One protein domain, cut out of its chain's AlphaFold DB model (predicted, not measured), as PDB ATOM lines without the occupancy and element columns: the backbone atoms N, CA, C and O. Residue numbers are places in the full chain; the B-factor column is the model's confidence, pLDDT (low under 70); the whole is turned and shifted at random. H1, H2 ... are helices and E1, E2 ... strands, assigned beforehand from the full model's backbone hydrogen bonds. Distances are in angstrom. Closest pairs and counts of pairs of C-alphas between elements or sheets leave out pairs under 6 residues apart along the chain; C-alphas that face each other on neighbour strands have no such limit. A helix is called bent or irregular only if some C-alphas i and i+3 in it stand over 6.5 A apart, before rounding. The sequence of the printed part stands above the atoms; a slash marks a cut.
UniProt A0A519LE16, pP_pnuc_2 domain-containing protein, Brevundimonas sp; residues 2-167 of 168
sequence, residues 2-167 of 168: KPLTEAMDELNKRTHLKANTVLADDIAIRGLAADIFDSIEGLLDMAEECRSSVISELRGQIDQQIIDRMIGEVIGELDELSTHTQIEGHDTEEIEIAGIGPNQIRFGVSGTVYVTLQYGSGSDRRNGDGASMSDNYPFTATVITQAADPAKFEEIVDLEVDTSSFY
ATOM      1  N   LYS A   2      96.025  64.724 100.644       53.75
ATOM      2  CA  LYS A   2      95.533  64.305 101.983       53.75
ATOM      3  C   LYS A   2      94.936  62.884 102.059       53.75
ATOM      4  O   LYS A   2      95.365  62.143 102.936       53.75
ATOM      5  N   PRO A   3      94.053  62.462 101.134       66.50
ATOM      6  CA  PRO A   3      93.417  61.151 101.263       66.50
ATOM      7  C   PRO A   3      94.377  59.967 101.028       66.50
ATOM      8  O   PRO A   3      94.223  58.929 101.659       66.50
ATOM      9  N   LEU A   4      95.435  60.127 100.219       68.12
ATOM     10  CA  LEU A   4      96.451  59.078 100.027       68.12
ATOM     11  C   LEU A   4      97.333  58.909 101.272       68.12
ATOM     12  O   LEU A   4      97.695  57.798 101.651       68.12
ATOM     13  N   THR A   5      97.687  60.021 101.920       74.50
ATOM     14  CA  THR A   5      98.476  59.996 103.158       74.50
ATOM     15  C   THR A   5      97.677  59.368 104.299       74.50
ATOM     16  O   THR A   5      98.215  58.556 105.041       74.50
ATOM     17  N   GLU A   6      96.379  59.666 104.380       76.94
ATOM     18  CA  GLU A   6      95.457  59.052 105.342       76.94
ATOM     19  C   GLU A   6      95.299  57.537 105.114       76.94
ATOM     20  O   GLU A   6      95.351  56.771 106.079       76.94
ATOM     21  N   ALA A   7      95.185  57.087 103.857       72.31
ATOM     22  CA  ALA A   7      95.152  55.661 103.516       72.31
ATOM     23  C   ALA A   7      96.460  54.944 103.898       72.31
ATOM     24  O   ALA A   7      96.440  53.852 104.472       72.31
ATOM     25  N   MET A   8      97.609  55.581 103.648       75.00
ATOM     26  CA  MET A   8      98.915  55.043 104.030       75.00
ATOM     27  C   MET A   8      99.085  54.969 105.553       75.00
ATOM     28  O   MET A   8      99.602  53.975 106.066       75.00
ATOM     29  N   ASP A   9      98.606  55.973 106.290       79.06
ATOM     30  CA  ASP A   9      98.607  55.966 107.753       79.06
ATOM     31  C   ASP A   9      97.721  54.848 108.322       79.06
ATOM     32  O   ASP A   9      98.085  54.216 109.316       79.06
ATOM     33  N   GLU A  10      96.573  54.570 107.703       76.12
ATOM     34  CA  GLU A  10      95.678  53.491 108.126       76.12
ATOM     35  C   GLU A  10      96.292  52.104 107.894       76.12
ATOM     36  O   GLU A  10      96.311  51.275 108.810       76.12
ATOM     37  N   LEU A  11      96.906  51.879 106.729       73.44
ATOM     38  CA  LEU A  11      97.655  50.652 106.454       73.44
ATOM     39  C   LEU A  11      98.822  50.469 107.442       73.44
ATOM     40  O   LEU A  11      99.056  49.373 107.963       73.44
ATOM     41  N   ASN A  12      99.543  51.550 107.746       75.12
ATOM     42  CA  ASN A  12     100.686  51.510 108.653       75.12
ATOM     43  C   ASN A  12     100.259  51.141 110.088       75.12
ATOM     44  O   ASN A  12     100.890  50.306 110.733       75.12
ATOM     45  N   LYS A  13      99.124  51.663 110.578       76.56
ATOM     46  CA  LYS A  13      98.571  51.285 111.896       76.56
ATOM     47  C   LYS A  13      98.249  49.794 112.006       76.56
ATOM     48  O   LYS A  13      98.441  49.217 113.076       76.56
ATOM     49  N   ARG A  14      97.750  49.180 110.929       68.25
ATOM     50  CA  ARG A  14      97.310  47.772 110.915       68.25
ATOM     51  C   ARG A  14      98.456  46.781 110.724       68.25
ATOM     52  O   ARG A  14      98.384  45.657 111.209       68.25
ATOM     53  N   THR A  15      99.533  47.206 110.070       65.69
ATOM     54  CA  THR A  15     100.729  46.379 109.833       65.69
ATOM     55  C   THR A  15     101.747  46.446 110.978       65.69
ATOM     56  O   THR A  15     102.510  45.498 111.177       65.69
ATOM     57  N   HIS A  16     101.725  47.500 111.804       67.25
ATOM     58  CA  HIS A  16     102.570  47.615 112.998       67.25
ATOM     59  C   HIS A  16     102.046  46.773 114.181       67.25
ATOM     60  O   HIS A  16     101.589  47.271 115.212       67.25
ATOM     61  N   LEU A  17     102.149  45.452 114.062       60.50
ATOM     62  CA  LEU A  17     101.834  44.525 115.150       60.50
ATOM     63  C   LEU A  17     102.933  44.583 116.229       60.50
ATOM     64  O   LEU A  17     104.117  44.387 115.956       60.50
ATOM     65  N   LYS A  18     102.558  44.863 117.486       58.06
ATOM     66  CA  LYS A  18     103.477  44.778 118.637       58.06
ATOM     67  C   LYS A  18     103.889  43.320 118.877       58.06
ATOM     68  O   LYS A  18     103.100  42.407 118.672       58.06
ATOM     69  N   ALA A  19     105.083  43.106 119.434       53.38
ATOM     70  CA  ALA A  19     105.664  41.781 119.704       53.38
ATOM     71  C   ALA A  19     104.825  40.833 120.603       53.38
ATOM     72  O   ALA A  19     105.192  39.676 120.762       53.38
ATOM     73  N   ASN A  20     103.712  41.304 121.179       55.00
ATOM     74  CA  ASN A  20     102.801  40.526 122.027       55.00
ATOM     75  C   ASN A  20     101.447  40.209 121.367       55.00
ATOM     76  O   ASN A  20     100.548  39.700 122.035       55.00
ATOM     77  N   THR A  21     101.270  40.495 120.075       57.97
ATOM     78  CA  THR A  21     100.038  40.168 119.347       57.97
ATOM     79  C   THR A  21     100.083  38.719 118.854       57.97
ATOM     80  O   THR A  21     100.144  38.455 117.658       57.97
ATOM     81  N   VAL A  22     100.102  37.751 119.773       55.00
ATOM     82  CA  VAL A  22      99.897  36.340 119.411       55.00
ATOM     83  C   VAL A  22      98.391  36.105 119.338       55.00
ATOM     84  O   VAL A  22      97.735  35.851 120.346       55.00
ATOM     85  N   LEU A  23      97.829  36.246 118.139       60.78
ATOM     86  CA  LEU A  23      96.453  35.846 117.854       60.78
ATOM     87  C   LEU A  23      96.420  34.316 117.758       60.78
ATOM     88  O   LEU A  23      96.985  33.742 116.834       60.78
ATOM     89  N   ALA A  24      95.810  33.655 118.740       62.97
ATOM     90  CA  ALA A  24      95.635  32.198 118.758       62.97
ATOM     91  C   ALA A  24      94.252  31.750 118.238       62.97
ATOM     92  O   ALA A  24      93.997  30.553 118.129       62.97
ATOM     93  N   ASP A  25      93.364  32.703 117.942       75.62
ATOM     94  CA  ASP A  25      92.004  32.469 117.454       75.62
ATOM     95  C   ASP A  25      91.931  32.691 115.935       75.62
ATOM     96  O   ASP A  25      92.212  33.787 115.443       75.62
ATOM     97  N   ASP A  26      91.539  31.647 115.198       74.69
ATOM     98  CA  ASP A  26      91.422  31.640 113.734       74.69
ATOM     99  C   ASP A  26      90.454  32.721 113.224       74.69
ATOM    100  O   ASP A  26      90.688  33.331 112.183       74.69
ATOM    101  N   ILE A  27      89.395  33.029 113.984       78.38
ATOM    102  CA  ILE A  27      88.426  34.075 113.618       78.38
ATOM    103  C   ILE A  27      89.090  35.455 113.656       78.38
ATOM    104  O   ILE A  27      88.921  36.257 112.738       78.38
ATOM    105  N   ALA A  28      89.882  35.718 114.694       75.88
ATOM    106  CA  ALA A  28      90.559  36.996 114.865       75.88
ATOM    107  C   ALA A  28      91.707  37.185 113.854       75.88
ATOM    108  O   ALA A  28      91.930  38.299 113.384       75.88
ATOM    109  N   ILE A  29      92.387  36.100 113.458       78.31
ATOM    110  CA  ILE A  29      93.381  36.118 112.370       78.31
ATOM    111  C   ILE A  29      92.715  36.469 111.036       78.31
ATOM    112  O   ILE A  29      93.216  37.324 110.307       78.31
ATOM    113  N   ARG A  30      91.578  35.839 110.712       82.00
ATOM    114  CA  ARG A  30      90.846  36.119 109.466       82.00
ATOM    115  C   ARG A  30      90.292  37.539 109.420       82.00
ATOM    116  O   ARG A  30      90.365  38.159 108.367       82.00
ATOM    117  N   GLY A  31      89.783  38.049 110.544       83.31
ATOM    118  CA  GLY A  31      89.332  39.438 110.655       83.31
ATOM    119  C   GLY A  31      90.461  40.423 110.356       83.31
ATOM    120  O   GLY A  31      90.311  41.269 109.484       83.31
ATOM    121  N   LEU A  32      91.627  40.232 110.983       80.81
ATOM    122  CA  LEU A  32      92.805  41.063 110.724       80.81
ATOM    123  C   LEU A  32      93.281  40.970 109.265       80.81
ATOM    124  O   LEU A  32      93.676  41.976 108.684       80.81
ATOM    125  N   ALA A  33      93.264  39.775 108.670       81.81
ATOM    126  CA  ALA A  33      93.655  39.596 107.276       81.81
ATOM    127  C   ALA A  33      92.708  40.340 106.321       81.81
ATOM    128  O   ALA A  33      93.189  41.050 105.442       81.81
ATOM    129  N   ALA A  34      91.390  40.221 106.515       85.56
ATOM    130  CA  ALA A  34      90.397  40.962 105.735       85.56
ATOM    131  C   ALA A  34      90.597  42.478 105.881       85.56
ATOM    132  O   ALA A  34      90.742  43.178 104.888       85.56
ATOM    133  N   ASP A  35      90.765  42.953 107.115       83.88
ATOM    134  CA  ASP A  35      91.039  44.356 107.426       83.88
ATOM    135  C   ASP A  35      92.292  44.913 106.726       83.88
ATOM    136  O   ASP A  35      92.339  46.101 106.392       83.88
ATOM    137  N   ILE A  36      93.330  44.089 106.548       85.31
ATOM    138  CA  ILE A  36      94.548  44.460 105.816       85.31
ATOM    139  C   ILE A  36      94.275  44.501 104.313       85.31
ATOM    140  O   ILE A  36      94.693  45.460 103.668       85.31
ATOM    141  N   PHE A  37      93.589  43.498 103.759       88.38
ATOM    142  CA  PHE A  37      93.262  43.474 102.332       88.38
ATOM    143  C   PHE A  37      92.378  44.655 101.933       88.38
ATOM    144  O   PHE A  37      92.734  45.349 100.986       88.38
ATOM    145  N   ASP A  38      91.346  44.965 102.718       89.81
ATOM    146  CA  ASP A  38      90.475  46.125 102.493       89.81
ATOM    147  C   ASP A  38      91.271  47.443 102.539       89.81
ATOM    148  O   ASP A  38      91.041  48.365 101.758       89.81
ATOM    149  N   SER A  39      92.265  47.539 103.433       85.75
ATOM    150  CA  SER A  39      93.134  48.724 103.509       85.75
ATOM    151  C   SER A  39      94.072  48.843 102.306       85.75
ATOM    152  O   SER A  39      94.375  49.953 101.873       85.75
ATOM    153  N   ILE A  40      94.560  47.716 101.779       87.94
ATOM    154  CA  ILE A  40      95.393  47.689 100.571       87.94
ATOM    155  C   ILE A  40      94.555  48.078  99.354       87.94
ATOM    156  O   ILE A  40      95.005  48.908  98.569       87.94
ATOM    157  N   GLU A  41      93.354  47.518  99.216       90.88
ATOM    158  CA  GLU A  41      92.412  47.852  98.144       90.88
ATOM    159  C   GLU A  41      92.106  49.352  98.146       90.88
ATOM    160  O   GLU A  41      92.368  50.031  97.156       90.88
ATOM    161  N   GLY A  42      91.720  49.907  99.300       87.75
ATOM    162  CA  GLY A  42      91.461  51.342  99.420       87.75
ATOM    163  C   GLY A  42      92.679  52.215  99.100       87.75
ATOM    164  O   GLY A  42      92.535  53.301  98.543       87.75
ATOM    165  N   LEU A  43      93.898  51.764  99.410       85.06
ATOM    166  CA  LEU A  43      95.112  52.497  99.044       85.06
ATOM    167  C   LEU A  43      95.360  52.485  97.530       85.06
ATOM    168  O   LEU A  43      95.783  53.507  96.986       85.06
ATOM    169  N   LEU A  44      95.120  51.353  96.863       87.81
ATOM    170  CA  LEU A  44      95.277  51.225  95.413       87.81
ATOM    171  C   LEU A  44      94.250  52.085  94.669       87.81
ATOM    172  O   LEU A  44      94.642  52.855  93.795       87.81
ATOM    173  N   ASP A  45      92.985  52.051  95.084       89.25
ATOM    174  CA  ASP A  45      91.928  52.879  94.492       89.25
ATOM    175  C   ASP A  45      92.236  54.373  94.643       89.25
ATOM    176  O   ASP A  45      92.200  55.135  93.676       89.25
ATOM    177  N   MET A  46      92.648  54.798  95.842       87.06
ATOM    178  CA  MET A  46      93.037  56.189  96.083       87.06
ATOM    179  C   MET A  46      94.268  56.611  95.269       87.06
ATOM    180  O   MET A  46      94.416  57.793  94.936       87.06
ATOM    181  N   ALA A  47      95.181  55.681  94.978       85.56
ATOM    182  CA  ALA A  47      96.327  55.953  94.121       85.56
ATOM    183  C   ALA A  47      95.886  56.180  92.669       85.56
ATOM    184  O   ALA A  47      96.354  57.140  92.050       85.56
ATOM    185  N   GLU A  48      94.959  55.372  92.155       86.56
ATOM    186  CA  GLU A  48      94.387  55.538  90.813       86.56
ATOM    187  C   GLU A  48      93.580  56.834  90.685       86.56
ATOM    188  O   GLU A  48      93.824  57.629  89.777       86.56
ATOM    189  N   GLU A  49      92.713  57.147  91.652       86.81
ATOM    190  CA  GLU A  49      91.977  58.418  91.670       86.81
ATOM    191  C   GLU A  49      92.917  59.632  91.674       86.81
ATOM    192  O   GLU A  49      92.666  60.643  91.007       86.81
ATOM    193  N   CYS A  50      94.031  59.539  92.405       84.88
ATOM    194  CA  CYS A  50      95.056  60.576  92.424       84.88
ATOM    195  C   CYS A  50      95.705  60.742  91.042       84.88
ATOM    196  O   CYS A  50      95.863  61.875  90.581       84.88
ATOM    197  N   ARG A  51      96.035  59.637  90.357       86.38
ATOM    198  CA  ARG A  51      96.593  59.662  88.995       86.38
ATOM    199  C   ARG A  51      95.626  60.307  88.008       86.38
ATOM    200  O   ARG A  51      96.019  61.249  87.322       86.38
ATOM    201  N   SER A  52      94.364  59.874  87.987       87.38
ATOM    202  CA  SER A  52      93.339  60.467  87.118       87.38
ATOM    203  C   SER A  52      93.115  61.948  87.410       87.38
ATOM    204  O   SER A  52      92.973  62.736  86.478       87.38
ATOM    205  N   SER A  53      93.136  62.353  88.682       86.56
ATOM    206  CA  SER A  53      92.999  63.765  89.059       86.56
ATOM    207  C   SER A  53      94.157  64.607  88.523       86.56
ATOM    208  O   SER A  53      93.933  65.675  87.962       86.56
ATOM    209  N   VAL A  54      95.397  64.120  88.645       85.62
ATOM    210  CA  VAL A  54      96.578  64.807  88.100       85.62
ATOM    211  C   VAL A  54      96.487  64.930  86.580       85.62
ATOM    212  O   VAL A  54      96.712  66.015  86.050       85.62
ATOM    213  N   ILE A  55      96.114  63.855  85.879       88.62
ATOM    214  CA  ILE A  55      95.941  63.878  84.419       88.62
ATOM    215  C   ILE A  55      94.859  64.889  84.020       88.62
ATOM    216  O   ILE A  55      95.089  65.717  83.142       88.62
ATOM    217  N   SER A  56      93.703  64.871  84.687       88.06
ATOM    218  CA  SER A  56      92.581  65.764  84.375       88.06
ATOM    219  C   SER A  56      92.939  67.243  84.535       88.06
ATOM    220  O   SER A  56      92.524  68.058  83.714       88.06
ATOM    221  N   GLU A  57      93.691  67.600  85.574       87.69
ATOM    222  CA  GLU A  57      94.116  68.985  85.824       87.69
ATOM    223  C   GLU A  57      95.173  69.462  84.813       87.69
ATOM    224  O   GLU A  57      95.227  70.642  84.459       87.69
ATOM    225  N   LEU A  58      96.018  68.549  84.326       88.19
ATOM    226  CA  LEU A  58      97.113  68.879  83.414       88.19
ATOM    227  C   LEU A  58      96.748  68.755  81.937       88.19
ATOM    228  O   LEU A  58      97.450  69.337  81.111       88.19
ATOM    229  N   ARG A  59      95.656  68.061  81.597       89.25
ATOM    230  CA  ARG A  59      95.257  67.764  80.213       89.25
ATOM    231  C   ARG A  59      95.300  68.989  79.304       89.25
ATOM    232  O   ARG A  59      96.000  68.967  78.304       89.25
ATOM    233  N   GLY A  60      94.659  70.090  79.698       87.81
ATOM    234  CA  GLY A  60      94.632  71.298  78.865       87.81
ATOM    235  C   GLY A  60      96.012  71.922  78.615       87.81
ATOM    236  O   GLY A  60      96.233  72.528  77.572       87.81
ATOM    237  N   GLN A  61      96.958  71.771  79.546       87.81
ATOM    238  CA  GLN A  61      98.328  72.271  79.378       87.81
ATOM    239  C   GLN A  61      99.194  71.317  78.543       87.81
ATOM    240  O   GLN A  61     100.093  71.771  77.833       87.81
ATOM    241  N   ILE A  62      98.924  70.011  78.629       88.94
ATOM    242  CA  ILE A  62      99.533  68.987  77.774       88.94
ATOM    243  C   ILE A  62      99.093  69.209  76.323       88.94
ATOM    244  O   ILE A  62      99.951  69.372  75.459       88.94
ATOM    245  N   ASP A  63      97.785  69.325  76.080       89.62
ATOM    246  CA  ASP A  63      97.211  69.558  74.749       89.62
ATOM    247  C   ASP A  63      97.789  70.828  74.103       89.62
ATOM    248  O   ASP A  63      98.194  70.821  72.941       89.62
ATOM    249  N   GLN A  64      97.903  71.918  74.875       87.31
ATOM    250  CA  GLN A  64      98.468  73.173  74.375       87.31
ATOM    251  C   GLN A  64      99.933  73.026  73.938       87.31
ATOM    252  O   GLN A  64     100.328  73.555  72.903       87.31
ATOM    253  N   GLN A  65     100.755  72.306  74.700       86.44
ATOM    254  CA  GLN A  65     102.148  72.125  74.299       86.44
ATOM    255  C   GLN A  65     102.298  71.178  73.116       86.44
ATOM    256  O   GLN A  65     103.172  71.401  72.281       86.44
ATOM    257  N   ILE A  66     101.455  70.147  73.024       88.44
ATOM    258  CA  ILE A  66     101.464  69.226  71.886       88.44
ATOM    259  C   ILE A  66     101.188  69.996  70.599       88.44
ATOM    260  O   ILE A  66     101.972  69.878  69.659       88.44
ATOM    261  N   ILE A  67     100.150  70.840  70.562       86.69
ATOM    262  CA  ILE A  67      99.854  71.619  69.354       86.69
ATOM    263  C   ILE A  67     100.970  72.616  69.019       86.69
ATOM    264  O   ILE A  67     101.349  72.732  67.853       86.69
ATOM    265  N   ASP A  68     101.552  73.282  70.021       85.81
ATOM    266  CA  ASP A  68     102.660  74.219  69.808       85.81
ATOM    267  C   ASP A  68     103.891  73.504  69.218       85.81
ATOM    268  O   ASP A  68     104.552  74.025  68.314       85.81
ATOM    269  N   ARG A  69     104.176  72.282  69.683       85.25
ATOM    270  CA  ARG A  69     105.279  71.449  69.187       85.25
ATOM    271  C   ARG A  69     104.997  70.875  67.800       85.25
ATOM    272  O   ARG A  69     105.886  70.913  66.951       85.25
ATOM    273  N   MET A  70     103.770  70.419  67.538       84.56
ATOM    274  CA  MET A  70     103.361  69.931  66.217       84.56
ATOM    275  C   MET A  70     103.522  71.017  65.146       84.56
ATOM    276  O   MET A  70     104.080  70.762  64.083       84.56
ATOM    277  N   ILE A  71     103.086  72.247  65.437       81.31
ATOM    278  CA  ILE A  71     103.231  73.376  64.506       81.31
ATOM    279  C   ILE A  71     104.710  73.714  64.264       81.31
ATOM    280  O   ILE A  71     105.075  74.113  63.161       81.31
ATOM    281  N   GLY A  72     105.562  73.580  65.282       75.81
ATOM    282  CA  GLY A  72     106.978  73.930  65.186       75.81
ATOM    283  C   GLY A  72     107.846  72.907  64.450       75.81
ATOM    284  O   GLY A  72     108.713  73.307  63.675       75.81
ATOM    285  N   GLU A  73     107.646  71.613  64.709       72.38
ATOM    286  CA  GLU A  73     108.589  70.558  64.295       72.38
ATOM    287  C   GLU A  73     107.972  69.522  63.356       72.38
ATOM    288  O   GLU A  73     108.574  69.195  62.335       72.38
ATOM    289  N   VAL A  74     106.744  69.078  63.628       68.31
ATOM    290  CA  VAL A  74     106.077  68.014  62.854       68.31
ATOM    291  C   VAL A  74     105.667  68.478  61.458       68.31
ATOM    292  O   VAL A  74     105.680  67.681  60.525       68.31
ATOM    293  N   ILE A  75     105.371  69.771  61.264       68.50
ATOM    294  CA  ILE A  75     105.175  70.321  59.910       68.50
ATOM    295  C   ILE A  75     106.397  70.020  59.028       68.50
ATOM    296  O   ILE A  75     106.223  69.711  57.856       68.50
ATOM    297  N   GLY A  76     107.613  70.036  59.585       66.25
ATOM    298  CA  GLY A  76     108.825  69.716  58.834       66.25
ATOM    299  C   GLY A  76     108.894  68.258  58.370       66.25
ATOM    300  O   GLY A  76     109.314  68.010  57.246       66.25
ATOM    301  N   GLU A  77     108.456  67.315  59.207       69.56
ATOM    302  CA  GLU A  77     108.401  65.884  58.863       69.56
ATOM    303  C   GLU A  77     107.280  65.593  57.854       69.56
ATOM    304  O   GLU A  77     107.477  64.870  56.880       69.56
ATOM    305  N   LEU A  78     106.109  66.209  58.030       74.00
ATOM    306  CA  LEU A  78     104.978  66.048  57.113       74.00
ATOM    307  C   LEU A  78     105.171  66.769  55.771       74.00
ATOM    308  O   LEU A  78     104.588  66.360  54.767       74.00
ATOM    309  N   ASP A  79     106.013  67.803  55.712       70.69
ATOM    310  CA  ASP A  79     106.429  68.450  54.461       70.69
ATOM    311  C   ASP A  79     107.267  67.518  53.559       70.69
ATOM    312  O   ASP A  79     107.531  67.849  52.404       70.69
ATOM    313  N   GLU A  80     107.633  66.314  54.011       76.62
ATOM    314  CA  GLU A  80     108.117  65.257  53.111       76.62
ATOM    315  C   GLU A  80     106.988  64.666  52.244       76.62
ATOM    316  O   GLU A  80     107.237  64.207  51.125       76.62
ATOM    317  N   LEU A  81     105.736  64.721  52.715       80.88
ATOM    318  CA  LEU A  81     104.561  64.183  52.021       80.88
ATOM    319  C   LEU A  81     103.944  65.171  51.025       80.88
ATOM    320  O   LEU A  81     103.186  64.757  50.144       80.88
ATOM    321  N   SER A  82     104.206  66.476  51.165       80.75
ATOM    322  CA  SER A  82     103.561  67.523  50.363       80.75
ATOM    323  C   SER A  82     104.435  68.767  50.179       80.75
ATOM    324  O   SER A  82     105.454  68.935  50.825       80.75
ATOM    325  N   THR A  83     104.067  69.672  49.265       80.56
ATOM    326  CA  THR A  83     104.831  70.924  49.083       80.56
ATOM    327  C   THR A  83     104.600  71.904  50.234       80.56
ATOM    328  O   THR A  83     105.458  72.740  50.497       80.56
ATOM    329  N   HIS A  84     103.412  71.862  50.841       82.06
ATOM    330  CA  HIS A  84     103.062  72.620  52.037       82.06
ATOM    331  C   HIS A  84     102.047  71.817  52.845       82.06
ATOM    332  O   HIS A  84     100.964  71.513  52.334       82.06
ATOM    333  N   THR A  85     102.352  71.571  54.111       85.12
ATOM    334  CA  THR A  85     101.428  70.944  55.050       85.12
ATOM    335  C   THR A  85     100.775  71.988  55.943       85.12
ATOM    336  O   THR A  85     101.419  72.909  56.446       85.12
ATOM    337  N   GLN A  86      99.472  71.842  56.169       85.00
ATOM    338  CA  GLN A  86      98.739  72.626  57.152       85.00
ATOM    339  C   GLN A  86      98.125  71.698  58.197       85.00
ATOM    340  O   GLN A  86      97.342  70.821  57.851       85.00
ATOM    341  N   ILE A  87      98.432  71.930  59.473       87.06
ATOM    342  CA  ILE A  87      97.731  71.274  60.581       87.06
ATOM    343  C   ILE A  87      96.377  71.961  60.762       87.06
ATOM    344  O   ILE A  87      96.303  73.182  60.935       87.06
ATOM    345  N   GLU A  88      95.305  71.180  60.709       87.62
ATOM    346  CA  GLU A  88      93.938  71.651  60.945       87.62
ATOM    347  C   GLU A  88      93.545  71.526  62.417       87.62
ATOM    348  O   GLU A  88      92.793  72.350  62.939       87.62
ATOM    349  N   GLY A  89      94.093  70.522  63.097       87.81
ATOM    350  CA  GLY A  89      93.893  70.286  64.516       87.81
ATOM    351  C   GLY A  89      94.532  68.981  64.968       87.81
ATOM    352  O   GLY A  89      95.149  68.264  64.182       87.81
ATOM    353  N   HIS A  90      94.353  68.670  66.244       91.00
ATOM    354  CA  HIS A  90      94.703  67.382  66.826       91.00
ATOM    355  C   HIS A  90      93.600  66.961  67.795       91.00
ATOM    356  O   HIS A  90      92.858  67.810  68.299       91.00
ATOM    357  N   ASP A  91      93.503  65.663  68.038       92.50
ATOM    358  CA  ASP A  91      92.697  65.092  69.104       92.50
ATOM    359  C   ASP A  91      93.591  64.227  69.987       92.50
ATOM    360  O   ASP A  91      94.247  63.304  69.500       92.50
ATOM    361  N   THR A  92      93.643  64.560  71.273       93.06
ATOM    362  CA  THR A  92      94.361  63.773  72.275       93.06
ATOM    363  C   THR A  92      93.414  62.719  72.829       93.06
ATOM    364  O   THR A  92      92.478  63.039  73.574       93.06
ATOM    365  N   GLU A  93      93.681  61.463  72.487       93.00
ATOM    366  CA  GLU A  93      92.827  60.323  72.814       93.00
ATOM    367  C   GLU A  93      93.157  59.768  74.202       93.00
ATOM    368  O   GLU A  93      92.256  59.558  75.020       93.00
ATOM    369  N   GLU A  94      94.446  59.599  74.503       93.44
ATOM    370  CA  GLU A  94      94.909  58.997  75.750       93.44
ATOM    371  C   GLU A  94      96.092  59.764  76.350       93.44
ATOM    372  O   GLU A  94      97.008  60.201  75.655       93.44
ATOM    373  N   ILE A  95      96.056  59.927  77.676       92.69
ATOM    374  CA  ILE A  95      97.155  60.461  78.481       92.69
ATOM    375  C   ILE A  95      97.340  59.518  79.661       92.69
ATOM    376  O   ILE A  95      96.432  59.355  80.478       92.69
ATOM    377  N   GLU A  96      98.533  58.956  79.793       91.94
ATOM    378  CA  GLU A  96      98.887  58.062  80.888       91.94
ATOM    379  C   GLU A  96     100.140  58.534  81.625       91.94
ATOM    380  O   GLU A  96     101.028  59.175  81.065       91.94
ATOM    381  N   ILE A  97     100.243  58.200  82.914       89.94
ATOM    382  CA  ILE A  97     101.479  58.426  83.671       89.94
ATOM    383  C   ILE A  97     102.420  57.250  83.408       89.94
ATOM    384  O   ILE A  97     102.388  56.248  84.122       89.94
ATOM    385  N   ALA A  98     103.300  57.416  82.422       88.62
ATOM    386  CA  ALA A  98     104.332  56.448  82.061       88.62
ATOM    387  C   ALA A  98     105.380  56.240  83.174       88.62
ATOM    388  O   ALA A  98     105.999  55.181  83.275       88.62
ATOM    389  N   GLY A  99     105.600  57.236  84.041       84.94
ATOM    390  CA  GLY A  99     106.508  57.077  85.176       84.94
ATOM    391  C   GLY A  99     106.511  58.242  86.157       84.94
ATOM    392  O   GLY A  99     106.316  59.395  85.785       84.94
ATOM    393  N   ILE A 100     106.781  57.934  87.428       84.06
ATOM    394  CA  ILE A 100     106.973  58.925  88.492       84.06
ATOM    395  C   ILE A 100     108.383  58.739  89.049       84.06
ATOM    396  O   ILE A 100     108.685  57.737  89.695       84.06
ATOM    397  N   GLY A 101     109.253  59.700  88.759       82.06
ATOM    398  CA  GLY A 101     110.587  59.801  89.329       82.06
ATOM    399  C   GLY A 101     110.607  60.658  90.601       82.06
ATOM    400  O   GLY A 101     109.588  61.219  91.002       82.06
ATOM    401  N   PRO A 102     111.781  60.815  91.236       77.94
ATOM    402  CA  PRO A 102     111.913  61.600  92.464       77.94
ATOM    403  C   PRO A 102     111.611  63.095  92.272       77.94
ATOM    404  O   PRO A 102     111.116  63.732  93.194       77.94
ATOM    405  N   ASN A 103     111.889  63.646  91.083       84.00
ATOM    406  CA  ASN A 103     111.717  65.073  90.782       84.00
ATOM    407  C   ASN A 103     110.848  65.347  89.550       84.00
ATOM    408  O   ASN A 103     110.505  66.500  89.309       84.00
ATOM    409  N   GLN A 104     110.510  64.322  88.768       87.44
ATOM    410  CA  GLN A 104     109.847  64.468  87.473       87.44
ATOM    411  C   GLN A 104     108.735  63.434  87.314       87.44
ATOM    412  O   GLN A 104     108.854  62.310  87.804       87.44
ATOM    413  N   ILE A 105     107.688  63.809  86.590       87.75
ATOM    414  CA  ILE A 105     106.617  62.917  86.145       87.75
ATOM    415  C   ILE A 105     106.677  62.870  84.621       87.75
ATOM    416  O   ILE A 105     106.803  63.907  83.970       87.75
ATOM    417  N   ARG A 106     106.612  61.659  84.069       90.31
ATOM    418  CA  ARG A 106     106.581  61.403  82.632       90.31
ATOM    419  C   ARG A 106     105.179  60.972  82.236       90.31
ATOM    420  O   ARG A 106     104.656  60.014  82.810       90.31
ATOM    421  N   PHE A 107     104.621  61.652  81.245       91.56
ATOM    422  CA  PHE A 107     103.357  61.300  80.618       91.56
ATOM    423  C   PHE A 107     103.602  60.728  79.228       91.56
ATOM    424  O   PHE A 107     104.395  61.289  78.468       91.56
ATOM    425  N   GLY A 108     102.928  59.623  78.927       93.31
ATOM    426  CA  GLY A 108     102.739  59.141  77.566       93.31
ATOM    427  C   GLY A 108     101.435  59.715  77.032       93.31
ATOM    428  O   GLY A 108     100.437  59.747  77.754       93.31
ATOM    429  N   VAL A 109     101.461  60.215  75.803       93.94
ATOM    430  CA  VAL A 109     100.295  60.786  75.136       93.94
ATOM    431  C   VAL A 109     100.168  60.173  73.754       93.94
ATOM    432  O   VAL A 109     101.165  60.044  73.044       93.94
ATOM    433  N   SER A 110      98.952  59.819  73.366       95.00
ATOM    434  CA  SER A 110      98.640  59.350  72.022       95.00
ATOM    435  C   SER A 110      97.363  60.004  71.511       95.00
ATOM    436  O   SER A 110      96.490  60.435  72.274       95.00
ATOM    437  N   GLY A 111      97.273  60.113  70.194       94.44
ATOM    438  CA  GLY A 111      96.112  60.694  69.549       94.44
ATOM    439  C   GLY A 111      96.255  60.755  68.043       94.44
ATOM    440  O   GLY A 111      97.112  60.093  67.459       94.44
ATOM    441  N   THR A 112      95.433  61.593  67.426       94.25
ATOM    442  CA  THR A 112      95.380  61.762  65.974       94.25
ATOM    443  C   THR A 112      95.593  63.225  65.595       94.25
ATOM    444  O   THR A 112      94.973  64.123  66.167       94.25
ATOM    445  N   VAL A 113      96.455  63.483  64.609       92.19
ATOM    446  CA  VAL A 113      96.625  64.807  63.993       92.19
ATOM    447  C   VAL A 113      95.884  64.860  62.661       92.19
ATOM    448  O   VAL A 113      95.942  63.920  61.871       92.19
ATOM    449  N   TYR A 114      95.184  65.966  62.412       92.00
ATOM    450  CA  TYR A 114      94.433  66.217  61.183       92.00
ATOM    451  C   TYR A 114      95.161  67.254  60.344       92.00
ATOM    452  O   TYR A 114      95.495  68.341  60.834       92.00
ATOM    453  N   VAL A 115      95.403  66.927  59.080       90.56
ATOM    454  CA  VAL A 115      96.245  67.731  58.201       90.56
ATOM    455  C   VAL A 115      95.615  67.905  56.832       90.56
ATOM    456  O   VAL A 115      94.870  67.061  56.343       90.56
ATOM    457  N   THR A 116      95.963  69.008  56.184       90.25
ATOM    458  CA  THR A 116      95.737  69.204  54.759       90.25
ATOM    459  C   THR A 116      97.088  69.294  54.060       90.25
ATOM    460  O   THR A 116      97.886  70.200  54.310       90.25
ATOM    461  N   LEU A 117      97.323  68.336  53.168       89.06
ATOM    462  CA  LEU A 117      98.492  68.221  52.309       89.06
ATOM    463  C   LEU A 117      98.240  68.996  51.020       89.06
ATOM    464  O   LEU A 117      97.254  68.754  50.318       89.06
ATOM    465  N   GLN A 118      99.126  69.932  50.686       86.12
ATOM    466  CA  GLN A 118      99.018  70.726  49.468       86.12
ATOM    467  C   GLN A 118     100.143  70.391  48.485       86.12
ATOM    468  O   GLN A 118     101.331  70.498  48.789       86.12
ATOM    469  N   TYR A 119      99.751  70.100  47.248       85.44
ATOM    470  CA  TYR A 119     100.647  69.804  46.141       85.44
ATOM    471  C   TYR A 119     100.653  70.941  45.122       85.44
ATOM    472  O   TYR A 119      99.603  71.416  44.671       85.44
ATOM    473  N   GLY A 120     101.858  71.353  44.732       78.31
ATOM    474  CA  GLY A 120     102.078  72.395  43.735       78.31
ATOM    475  C   GLY A 120     102.480  73.740  44.334       78.31
ATOM    476  O   GLY A 120     102.370  74.001  45.536       78.31
ATOM    477  N   SER A 121     102.981  74.614  43.466       74.31
ATOM    478  CA  SER A 121     103.488  75.929  43.843       74.31
ATOM    479  C   SER A 121     102.358  76.906  44.194       74.31
ATOM    480  O   SER A 121     101.198  76.740  43.809       74.31
ATOM    481  N   GLY A 122     102.698  78.003  44.880       70.19
ATOM    482  CA  GLY A 122     101.741  79.085  45.143       70.19
ATOM    483  C   GLY A 122     101.143  79.703  43.867       70.19
ATOM    484  O   GLY A 122     100.030  80.229  43.907       70.19
ATOM    485  N   SER A 123     101.846  79.620  42.732       73.50
ATOM    486  CA  SER A 123     101.323  79.979  41.406       73.50
ATOM    487  C   SER A 123     100.285  78.983  40.895       73.50
ATOM    488  O   SER A 123      99.229  79.419  40.442       73.50
ATOM    489  N   ASP A 124     100.538  77.678  41.026       74.12
ATOM    490  CA  ASP A 124      99.614  76.630  40.568       74.12
ATOM    491  C   ASP A 124      98.290  76.731  41.327       74.12
ATOM    492  O   ASP A 124      97.218  76.750  40.727       74.12
ATOM    493  N   ARG A 125      98.342  76.959  42.647       64.44
ATOM    494  CA  ARG A 125      97.123  77.163  43.443       64.44
ATOM    495  C   ARG A 125      96.338  78.414  43.033       64.44
ATOM    496  O   ARG A 125      95.111  78.375  43.013       64.44
ATOM    497  N   ARG A 126      97.010  79.515  42.671       70.19
ATOM    498  CA  ARG A 126      96.336  80.741  42.186       70.19
ATOM    499  C   ARG A 126      95.683  80.563  40.819       70.19
ATOM    500  O   ARG A 126      94.687  81.230  40.550       70.19
ATOM    501  N   ASN A 127      96.231  79.684  39.988       78.06
ATOM    502  CA  ASN A 127      95.699  79.379  38.664       78.06
ATOM    503  C   ASN A 127      94.629  78.273  38.686       78.06
ATOM    504  O   ASN A 127      93.986  78.042  37.667       78.06
ATOM    505  N   GLY A 128      94.388  77.649  39.847       71.50
ATOM    506  CA  GLY A 128      93.448  76.534  39.998       71.50
ATOM    507  C   GLY A 128      94.038  75.164  39.652       71.50
ATOM    508  O   GLY A 128      93.296  74.190  39.601       71.50
ATOM    509  N   ASP A 129      95.354  75.088  39.457       73.31
ATOM    510  CA  ASP A 129      96.093  73.881  39.068       73.31
ATOM    511  C   ASP A 129      96.729  73.152  40.270       73.31
ATOM    512  O   ASP A 129      97.331  72.091  40.117       73.31
ATOM    513  N   GLY A 130      96.625  73.718  41.476       78.00
ATOM    514  CA  GLY A 130      97.080  73.079  42.712       78.00
ATOM    515  C   GLY A 130      96.107  72.005  43.202       78.00
ATOM    516  O   GLY A 130      94.893  72.153  43.062       78.00
ATOM    517  N   ALA A 131      96.634  70.958  43.836       82.81
ATOM    518  CA  ALA A 131      95.836  69.914  44.473       82.81
ATOM    519  C   ALA A 131      95.979  69.982  45.999       82.81
ATOM    520  O   ALA A 131      97.040  70.328  46.517       82.81
ATOM    521  N   SER A 132      94.911  69.654  46.719       86.25
ATOM    522  CA  SER A 132      94.916  69.539  48.177       86.25
ATOM    523  C   SER A 132      94.167  68.288  48.603       86.25
ATOM    524  O   SER A 132      93.130  67.972  48.015       86.25
ATOM    525  N   MET A 133      94.666  67.621  49.633       89.19
ATOM    526  CA  MET A 133      94.069  66.425  50.209       89.19
ATOM    527  C   MET A 133      94.070  66.551  51.728       89.19
ATOM    528  O   MET A 133      95.089  66.914  52.307       89.19
ATOM    529  N   SER A 134      92.930  66.273  52.354       91.06
ATOM    530  CA  SER A 134      92.846  66.144  53.808       91.06
ATOM    531  C   SER A 134      93.188  64.713  54.199       91.06
ATOM    532  O   SER A 134      92.730  63.780  53.536       91.06
ATOM    533  N   ASP A 135      93.977  64.557  55.254       92.12
ATOM    534  CA  ASP A 135      94.400  63.266  55.789       92.12
ATOM    535  C   ASP A 135      94.589  63.350  57.312       92.12
ATOM    536  O   ASP A 135      94.533  64.435  57.905       92.12
ATOM    537  N   ASN A 136      94.790  62.210  57.962       93.12
ATOM    538  CA  ASN A 136      95.015  62.141  59.395       93.12
ATOM    539  C   ASN A 136      95.974  61.012  59.766       93.12
ATOM    540  O   ASN A 136      95.908  59.913  59.221       93.12
ATOM    541  N   TYR A 137      96.824  61.281  60.754       91.88
ATOM    542  CA  TYR A 137      97.879  60.362  61.172       91.88
ATOM    543  C   TYR A 137      97.896  60.211  62.692       91.88
ATOM    544  O   TYR A 137      97.694  61.204  63.403       91.88
ATOM    545  N   PRO A 138      98.122  58.998  63.218       94.19
ATOM    546  CA  PRO A 138      98.320  58.822  64.643       94.19
ATOM    547  C   PRO A 138      99.648  59.451  65.075       94.19
ATOM    548  O   PRO A 138     100.646  59.406  64.355       94.19
ATOM    549  N   PHE A 139      99.659  60.032  66.269       92.06
ATOM    550  CA  PHE A 139     100.855  60.581  66.892       92.06
ATOM    551  C   PHE A 139     101.063  59.996  68.283       92.06
ATOM    552  O   PHE A 139     100.115  59.621  68.979       92.06
ATOM    553  N   THR A 140     102.321  59.982  68.708       93.19
ATOM    554  CA  THR A 140     102.696  59.710  70.095       93.19
ATOM    555  C   THR A 140     103.593  60.820  70.611       93.19
ATOM    556  O   THR A 140     104.383  61.390  69.859       93.19
ATOM    557  N   ALA A 141     103.437  61.168  71.886       91.88
ATOM    558  CA  ALA A 141     104.239  62.186  72.537       91.88
ATOM    559  C   ALA A 141     104.661  61.772  73.949       91.88
ATOM    560  O   ALA A 141     103.869  61.220  74.714       91.88
ATOM    561  N   THR A 142     105.893  62.109  74.331       91.69
ATOM    562  CA  THR A 142     106.347  62.026  75.725       91.69
ATOM    563  C   THR A 142     106.518  63.415  76.329       91.69
ATOM    564  O   THR A 142     107.341  64.210  75.869       91.69
ATOM    565  N   VAL A 143     105.784  63.681  77.412       89.75
ATOM    566  CA  VAL A 143     105.796  64.970  78.121       89.75
ATOM    567  C   VAL A 143     106.413  64.807  79.507       89.75
ATOM    568  O   VAL A 143     106.040  63.901  80.257       89.75
ATOM    569  N   ILE A 144     107.346  65.692  79.871       88.50
ATOM    570  CA  ILE A 144     108.005  65.679  81.183       88.50
ATOM    571  C   ILE A 144     107.656  66.946  81.966       88.50
ATOM    572  O   ILE A 144     107.794  68.071  81.482       88.50
ATOM    573  N   THR A 145     107.228  66.758  83.213       86.31
ATOM    574  CA  THR A 145     106.938  67.846  84.158       86.31
ATOM    575  C   THR A 145     107.644  67.639  85.495       86.31
ATOM    576  O   THR A 145     108.075  66.529  85.817       86.31
ATOM    577  N   GLN A 146     107.711  68.686  86.317       85.06
ATOM    578  CA  GLN A 146     108.248  68.602  87.673       85.06
ATOM    579  C   GLN A 146     107.264  67.947  88.646       85.06
ATOM    580  O   GLN A 146     106.113  68.348  88.768       85.06
ATOM    581  N   ALA A 147     107.734  66.993  89.449       79.31
ATOM    582  CA  ALA A 147     106.910  66.338  90.468       79.31
ATOM    583  C   ALA A 147     106.460  67.302  91.584       79.31
ATOM    584  O   ALA A 147     105.388  67.128  92.159       79.31
ATOM    585  N   ALA A 148     107.271  68.320  91.893       78.44
ATOM    586  CA  ALA A 148     106.953  69.323  92.911       78.44
ATOM    587  C   ALA A 148     105.894  70.337  92.447       78.44
ATOM    588  O   ALA A 148     105.186  70.907  93.276       78.44
ATOM    589  N   ASP A 149     105.811  70.568  91.138       78.62
ATOM    590  CA  ASP A 149     104.877  71.499  90.515       78.62
ATOM    591  C   ASP A 149     104.507  70.977  89.118       78.62
ATOM    592  O   ASP A 149     105.104  71.400  88.127       78.62
ATOM    593  N   PRO A 150     103.553  70.030  89.023       72.44
ATOM    594  CA  PRO A 150     103.238  69.353  87.764       72.44
ATOM    595  C   PRO A 150     102.684  70.266  86.662       72.44
ATOM    596  O   PRO A 150     102.635  69.856  85.506       72.44
ATOM    597  N   ALA A 151     102.292  71.499  86.999       72.88
ATOM    598  CA  ALA A 151     101.900  72.522  86.031       72.88
ATOM    599  C   ALA A 151     103.109  73.207  85.359       72.88
ATOM    600  O   ALA A 151     102.949  73.935  84.382       72.88
ATOM    601  N   LYS A 152     104.331  72.998  85.863       74.62
ATOM    602  CA  LYS A 152     105.564  73.469  85.225       74.62
ATOM    603  C   LYS A 152     106.162  72.377  84.364       74.62
ATOM    604  O   LYS A 152     106.984  71.576  84.809       74.62
ATOM    605  N   PHE A 153     105.757  72.409  83.108       71.00
ATOM    606  CA  PHE A 153     106.328  71.569  82.077       71.00
ATOM    607  C   PHE A 153     107.752  71.999  81.764       71.00
ATOM    608  O   PHE A 153     108.046  73.192  81.664       71.00
ATOM    609  N   GLU A 154     108.633  71.012  81.664       68.62
ATOM    610  CA  GLU A 154     110.029  71.253  81.322       68.62
ATOM    611  C   GLU A 154     110.221  71.151  79.811       68.62
ATOM    612  O   GLU A 154     110.811  72.051  79.218       68.62
ATOM    613  N   GLU A 155     109.711  70.079  79.196       71.69
ATOM    614  CA  GLU A 155     109.977  69.764  77.792       71.69
ATOM    615  C   GLU A 155     109.014  68.686  77.250       71.69
ATOM    616  O   GLU A 155     108.619  67.764  77.976       71.69
ATOM    617  N   ILE A 156     108.673  68.781  75.958       75.00
ATOM    618  CA  ILE A 156     108.189  67.644  75.158       75.00
ATOM    619  C   ILE A 156     109.414  67.038  74.487       75.00
ATOM    620  O   ILE A 156     110.076  67.722  73.710       75.00
ATOM    621  N   VAL A 157     109.710  65.780  74.800       74.00
ATOM    622  CA  VAL A 157     110.990  65.168  74.413       74.00
ATOM    623  C   VAL A 157     110.881  64.394  73.106       74.00
ATOM    624  O   VAL A 157     111.776  64.488  72.279       74.00
ATOM    625  N   ASP A 158     109.772  63.690  72.893       80.56
ATOM    626  CA  ASP A 158     109.625  62.768  71.768       80.56
ATOM    627  C   ASP A 158     108.205  62.898  71.219       80.56
ATOM    628  O   ASP A 158     107.304  62.284  71.781       80.56
ATOM    629  N   LEU A 159     107.990  63.748  70.210       87.69
ATOM    630  CA  LEU A 159     106.730  63.854  69.464       87.69
ATOM    631  C   LEU A 159     106.958  63.268  68.072       87.69
ATOM    632  O   LEU A 159     107.778  63.795  67.329       87.69
ATOM    633  N   GLU A 160     106.226  62.214  67.734       88.50
ATOM    634  CA  GLU A 160     106.360  61.490  66.469       88.50
ATOM    635  C   GLU A 160     104.981  61.289  65.837       88.50
ATOM    636  O   GLU A 160     104.010  60.987  66.540       88.50
ATOM    637  N   VAL A 161     104.901  61.447  64.514       89.06
ATOM    638  CA  VAL A 161     103.698  61.171  63.722       89.06
ATOM    639  C   VAL A 161     103.958  59.997  62.791       89.06
ATOM    640  O   VAL A 161     104.861  60.034  61.958       89.06
ATOM    641  N   ASP A 162     103.131  58.964  62.898       89.19
ATOM    642  CA  ASP A 162     103.229  57.790  62.040       89.19
ATOM    643  C   ASP A 162     102.472  58.026  60.727       89.19
ATOM    644  O   ASP A 162     101.243  58.041  60.672       89.19
ATOM    645  N   THR A 163     103.239  58.207  59.653       87.31
ATOM    646  CA  THR A 163     102.740  58.456  58.292       87.31
ATOM    647  C   THR A 163     102.755  57.206  57.412       87.31
ATOM    648  O   THR A 163     102.560  57.298  56.200       87.31
ATOM    649  N   SER A 164     102.985  56.022  57.990       86.81
ATOM    650  CA  SER A 164     103.097  54.767  57.236       86.81
ATOM    651  C   SER A 164     101.872  54.479  56.360       86.81
ATOM    652  O   SER A 164     102.036  53.999  55.238       86.81
ATOM    653  N   SER A 165     100.675  54.869  56.814       86.81
ATOM    654  CA  SER A 165      99.411  54.728  56.081       86.81
ATOM    655  C   SER A 165      99.369  55.475  54.745       86.81
ATOM    656  O   SER A 165      98.587  55.107  53.874       86.81
ATOM    657  N   PHE A 166     100.206  56.498  54.547       83.94
ATOM    658  CA  PHE A 166     100.281  57.228  53.279       83.94
ATOM    659  C   PHE A 166     100.904  56.390  52.148       83.94
ATOM    660  O   PHE A 166     100.647  56.637  50.970       83.94
ATOM    661  N   TYR A 167     101.752  55.414  52.491       81.94
ATOM    662  CA  TYR A 167     102.531  54.626  51.531       81.94
ATOM    663  C   TYR A 167     101.903  53.268  51.173       81.94
ATOM    664  O   TYR A 167     102.475  52.545  50.349       81.94
TER     665      TYR A 167
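This is residues 2 to 167 of the 168 residues of the protein "pP_pnuc_2 domain-containing protein" of Brevundimonas sp (UniProt A0A519LE16). A four-stranded sheet, twisted, curls round the second arm of a long bent helix, H2b, while the first arm, H2a, reaches out from the sheet like a handle, with the shorter helix H1 folded back along it. Residues 16 to 22 and 24 to 31 stick out at the handle's far end, and residues 123 to 128, with most of the small helix H3, at the other end of the rod. The printed part has 166 residues, with four named helices and four named strands in the order H1 H2 E1 E2 H3 E3 E4 H4; the sheet runs E1 E2 E3 E4, antiparallel throughout, and the class is mixed, helices and strands. The whole is extended, with a radius of gyration of the C-alphas of 25.5 A and spans of 92 by 29 by 19 A.

Begin at the sheet. E1, residues 84 to 100, and E2, residues 104 to 119, form a hairpin; look for N 91 and O 112, 2.8 A apart and within hydrogen-bond range. E3, residues 131 to 146, is antiparallel to E2, with N 109 and O 141 at 2.8 A. E4, residues 149 to 161, forms a hairpin with E3, with N 142 and O 158 at 2.9 A. The strands bend, E1 by 72 degrees at residue 88. H2, residues 26 to 78, was assigned as one helix by its hydrogen bonds, but is bent: C-alphas 57 and 60 are 7.4 A apart, and its arms H2a, residues 26 to 57, and H2b, residues 60 to 78, stand at a steep tilt of 58 degrees. The two arms on one face of the sheet make two layers, helix over sheet. H2b is irregular, with C-alphas 72 and 75 6.6 A apart; its closest C-alphas to E1 are those of Ile 75 and Thr 85, 6.2 A. H1, residues 2 to 15, and H2a form a helical hairpin: they touch, with residues 35 to 50 of H2a alone, closest at the C-alphas of Ala 7 and Leu 43, 5.5 A, at a shallow tilt of 20 degrees, opposite ways. H3, residues 122 to 127, and H4, residues 164 to 167, only graze the sheet. Every O i to N i+4 pair is within hydrogen-bond range in H1, H2a and H3, and 12 of 15 in H2b; H4 is too short for one.

Find C-alpha 84 at (103.062, 72.620, 52.037); from there E1 runs 39.1 A. E2 spans 42.7 A, E3 45.0 A and E4 28.7 A. H2a begins at C-alpha 26, (91.422, 31.640, 113.734), and runs 46.7 A; H2b spans 24.7 A and H1 20.2 A. H4 ends at C-alpha 167, (102.531, 54.626, 51.531).

The C-alphas farthest apart, those of Ala 24 and Asn 127, are 93.0 A apart. The printed part has no cut and no long link. Confidence is under 70 at residues 2 to 4, 14 to 24, 74 to 77, 125 and 154.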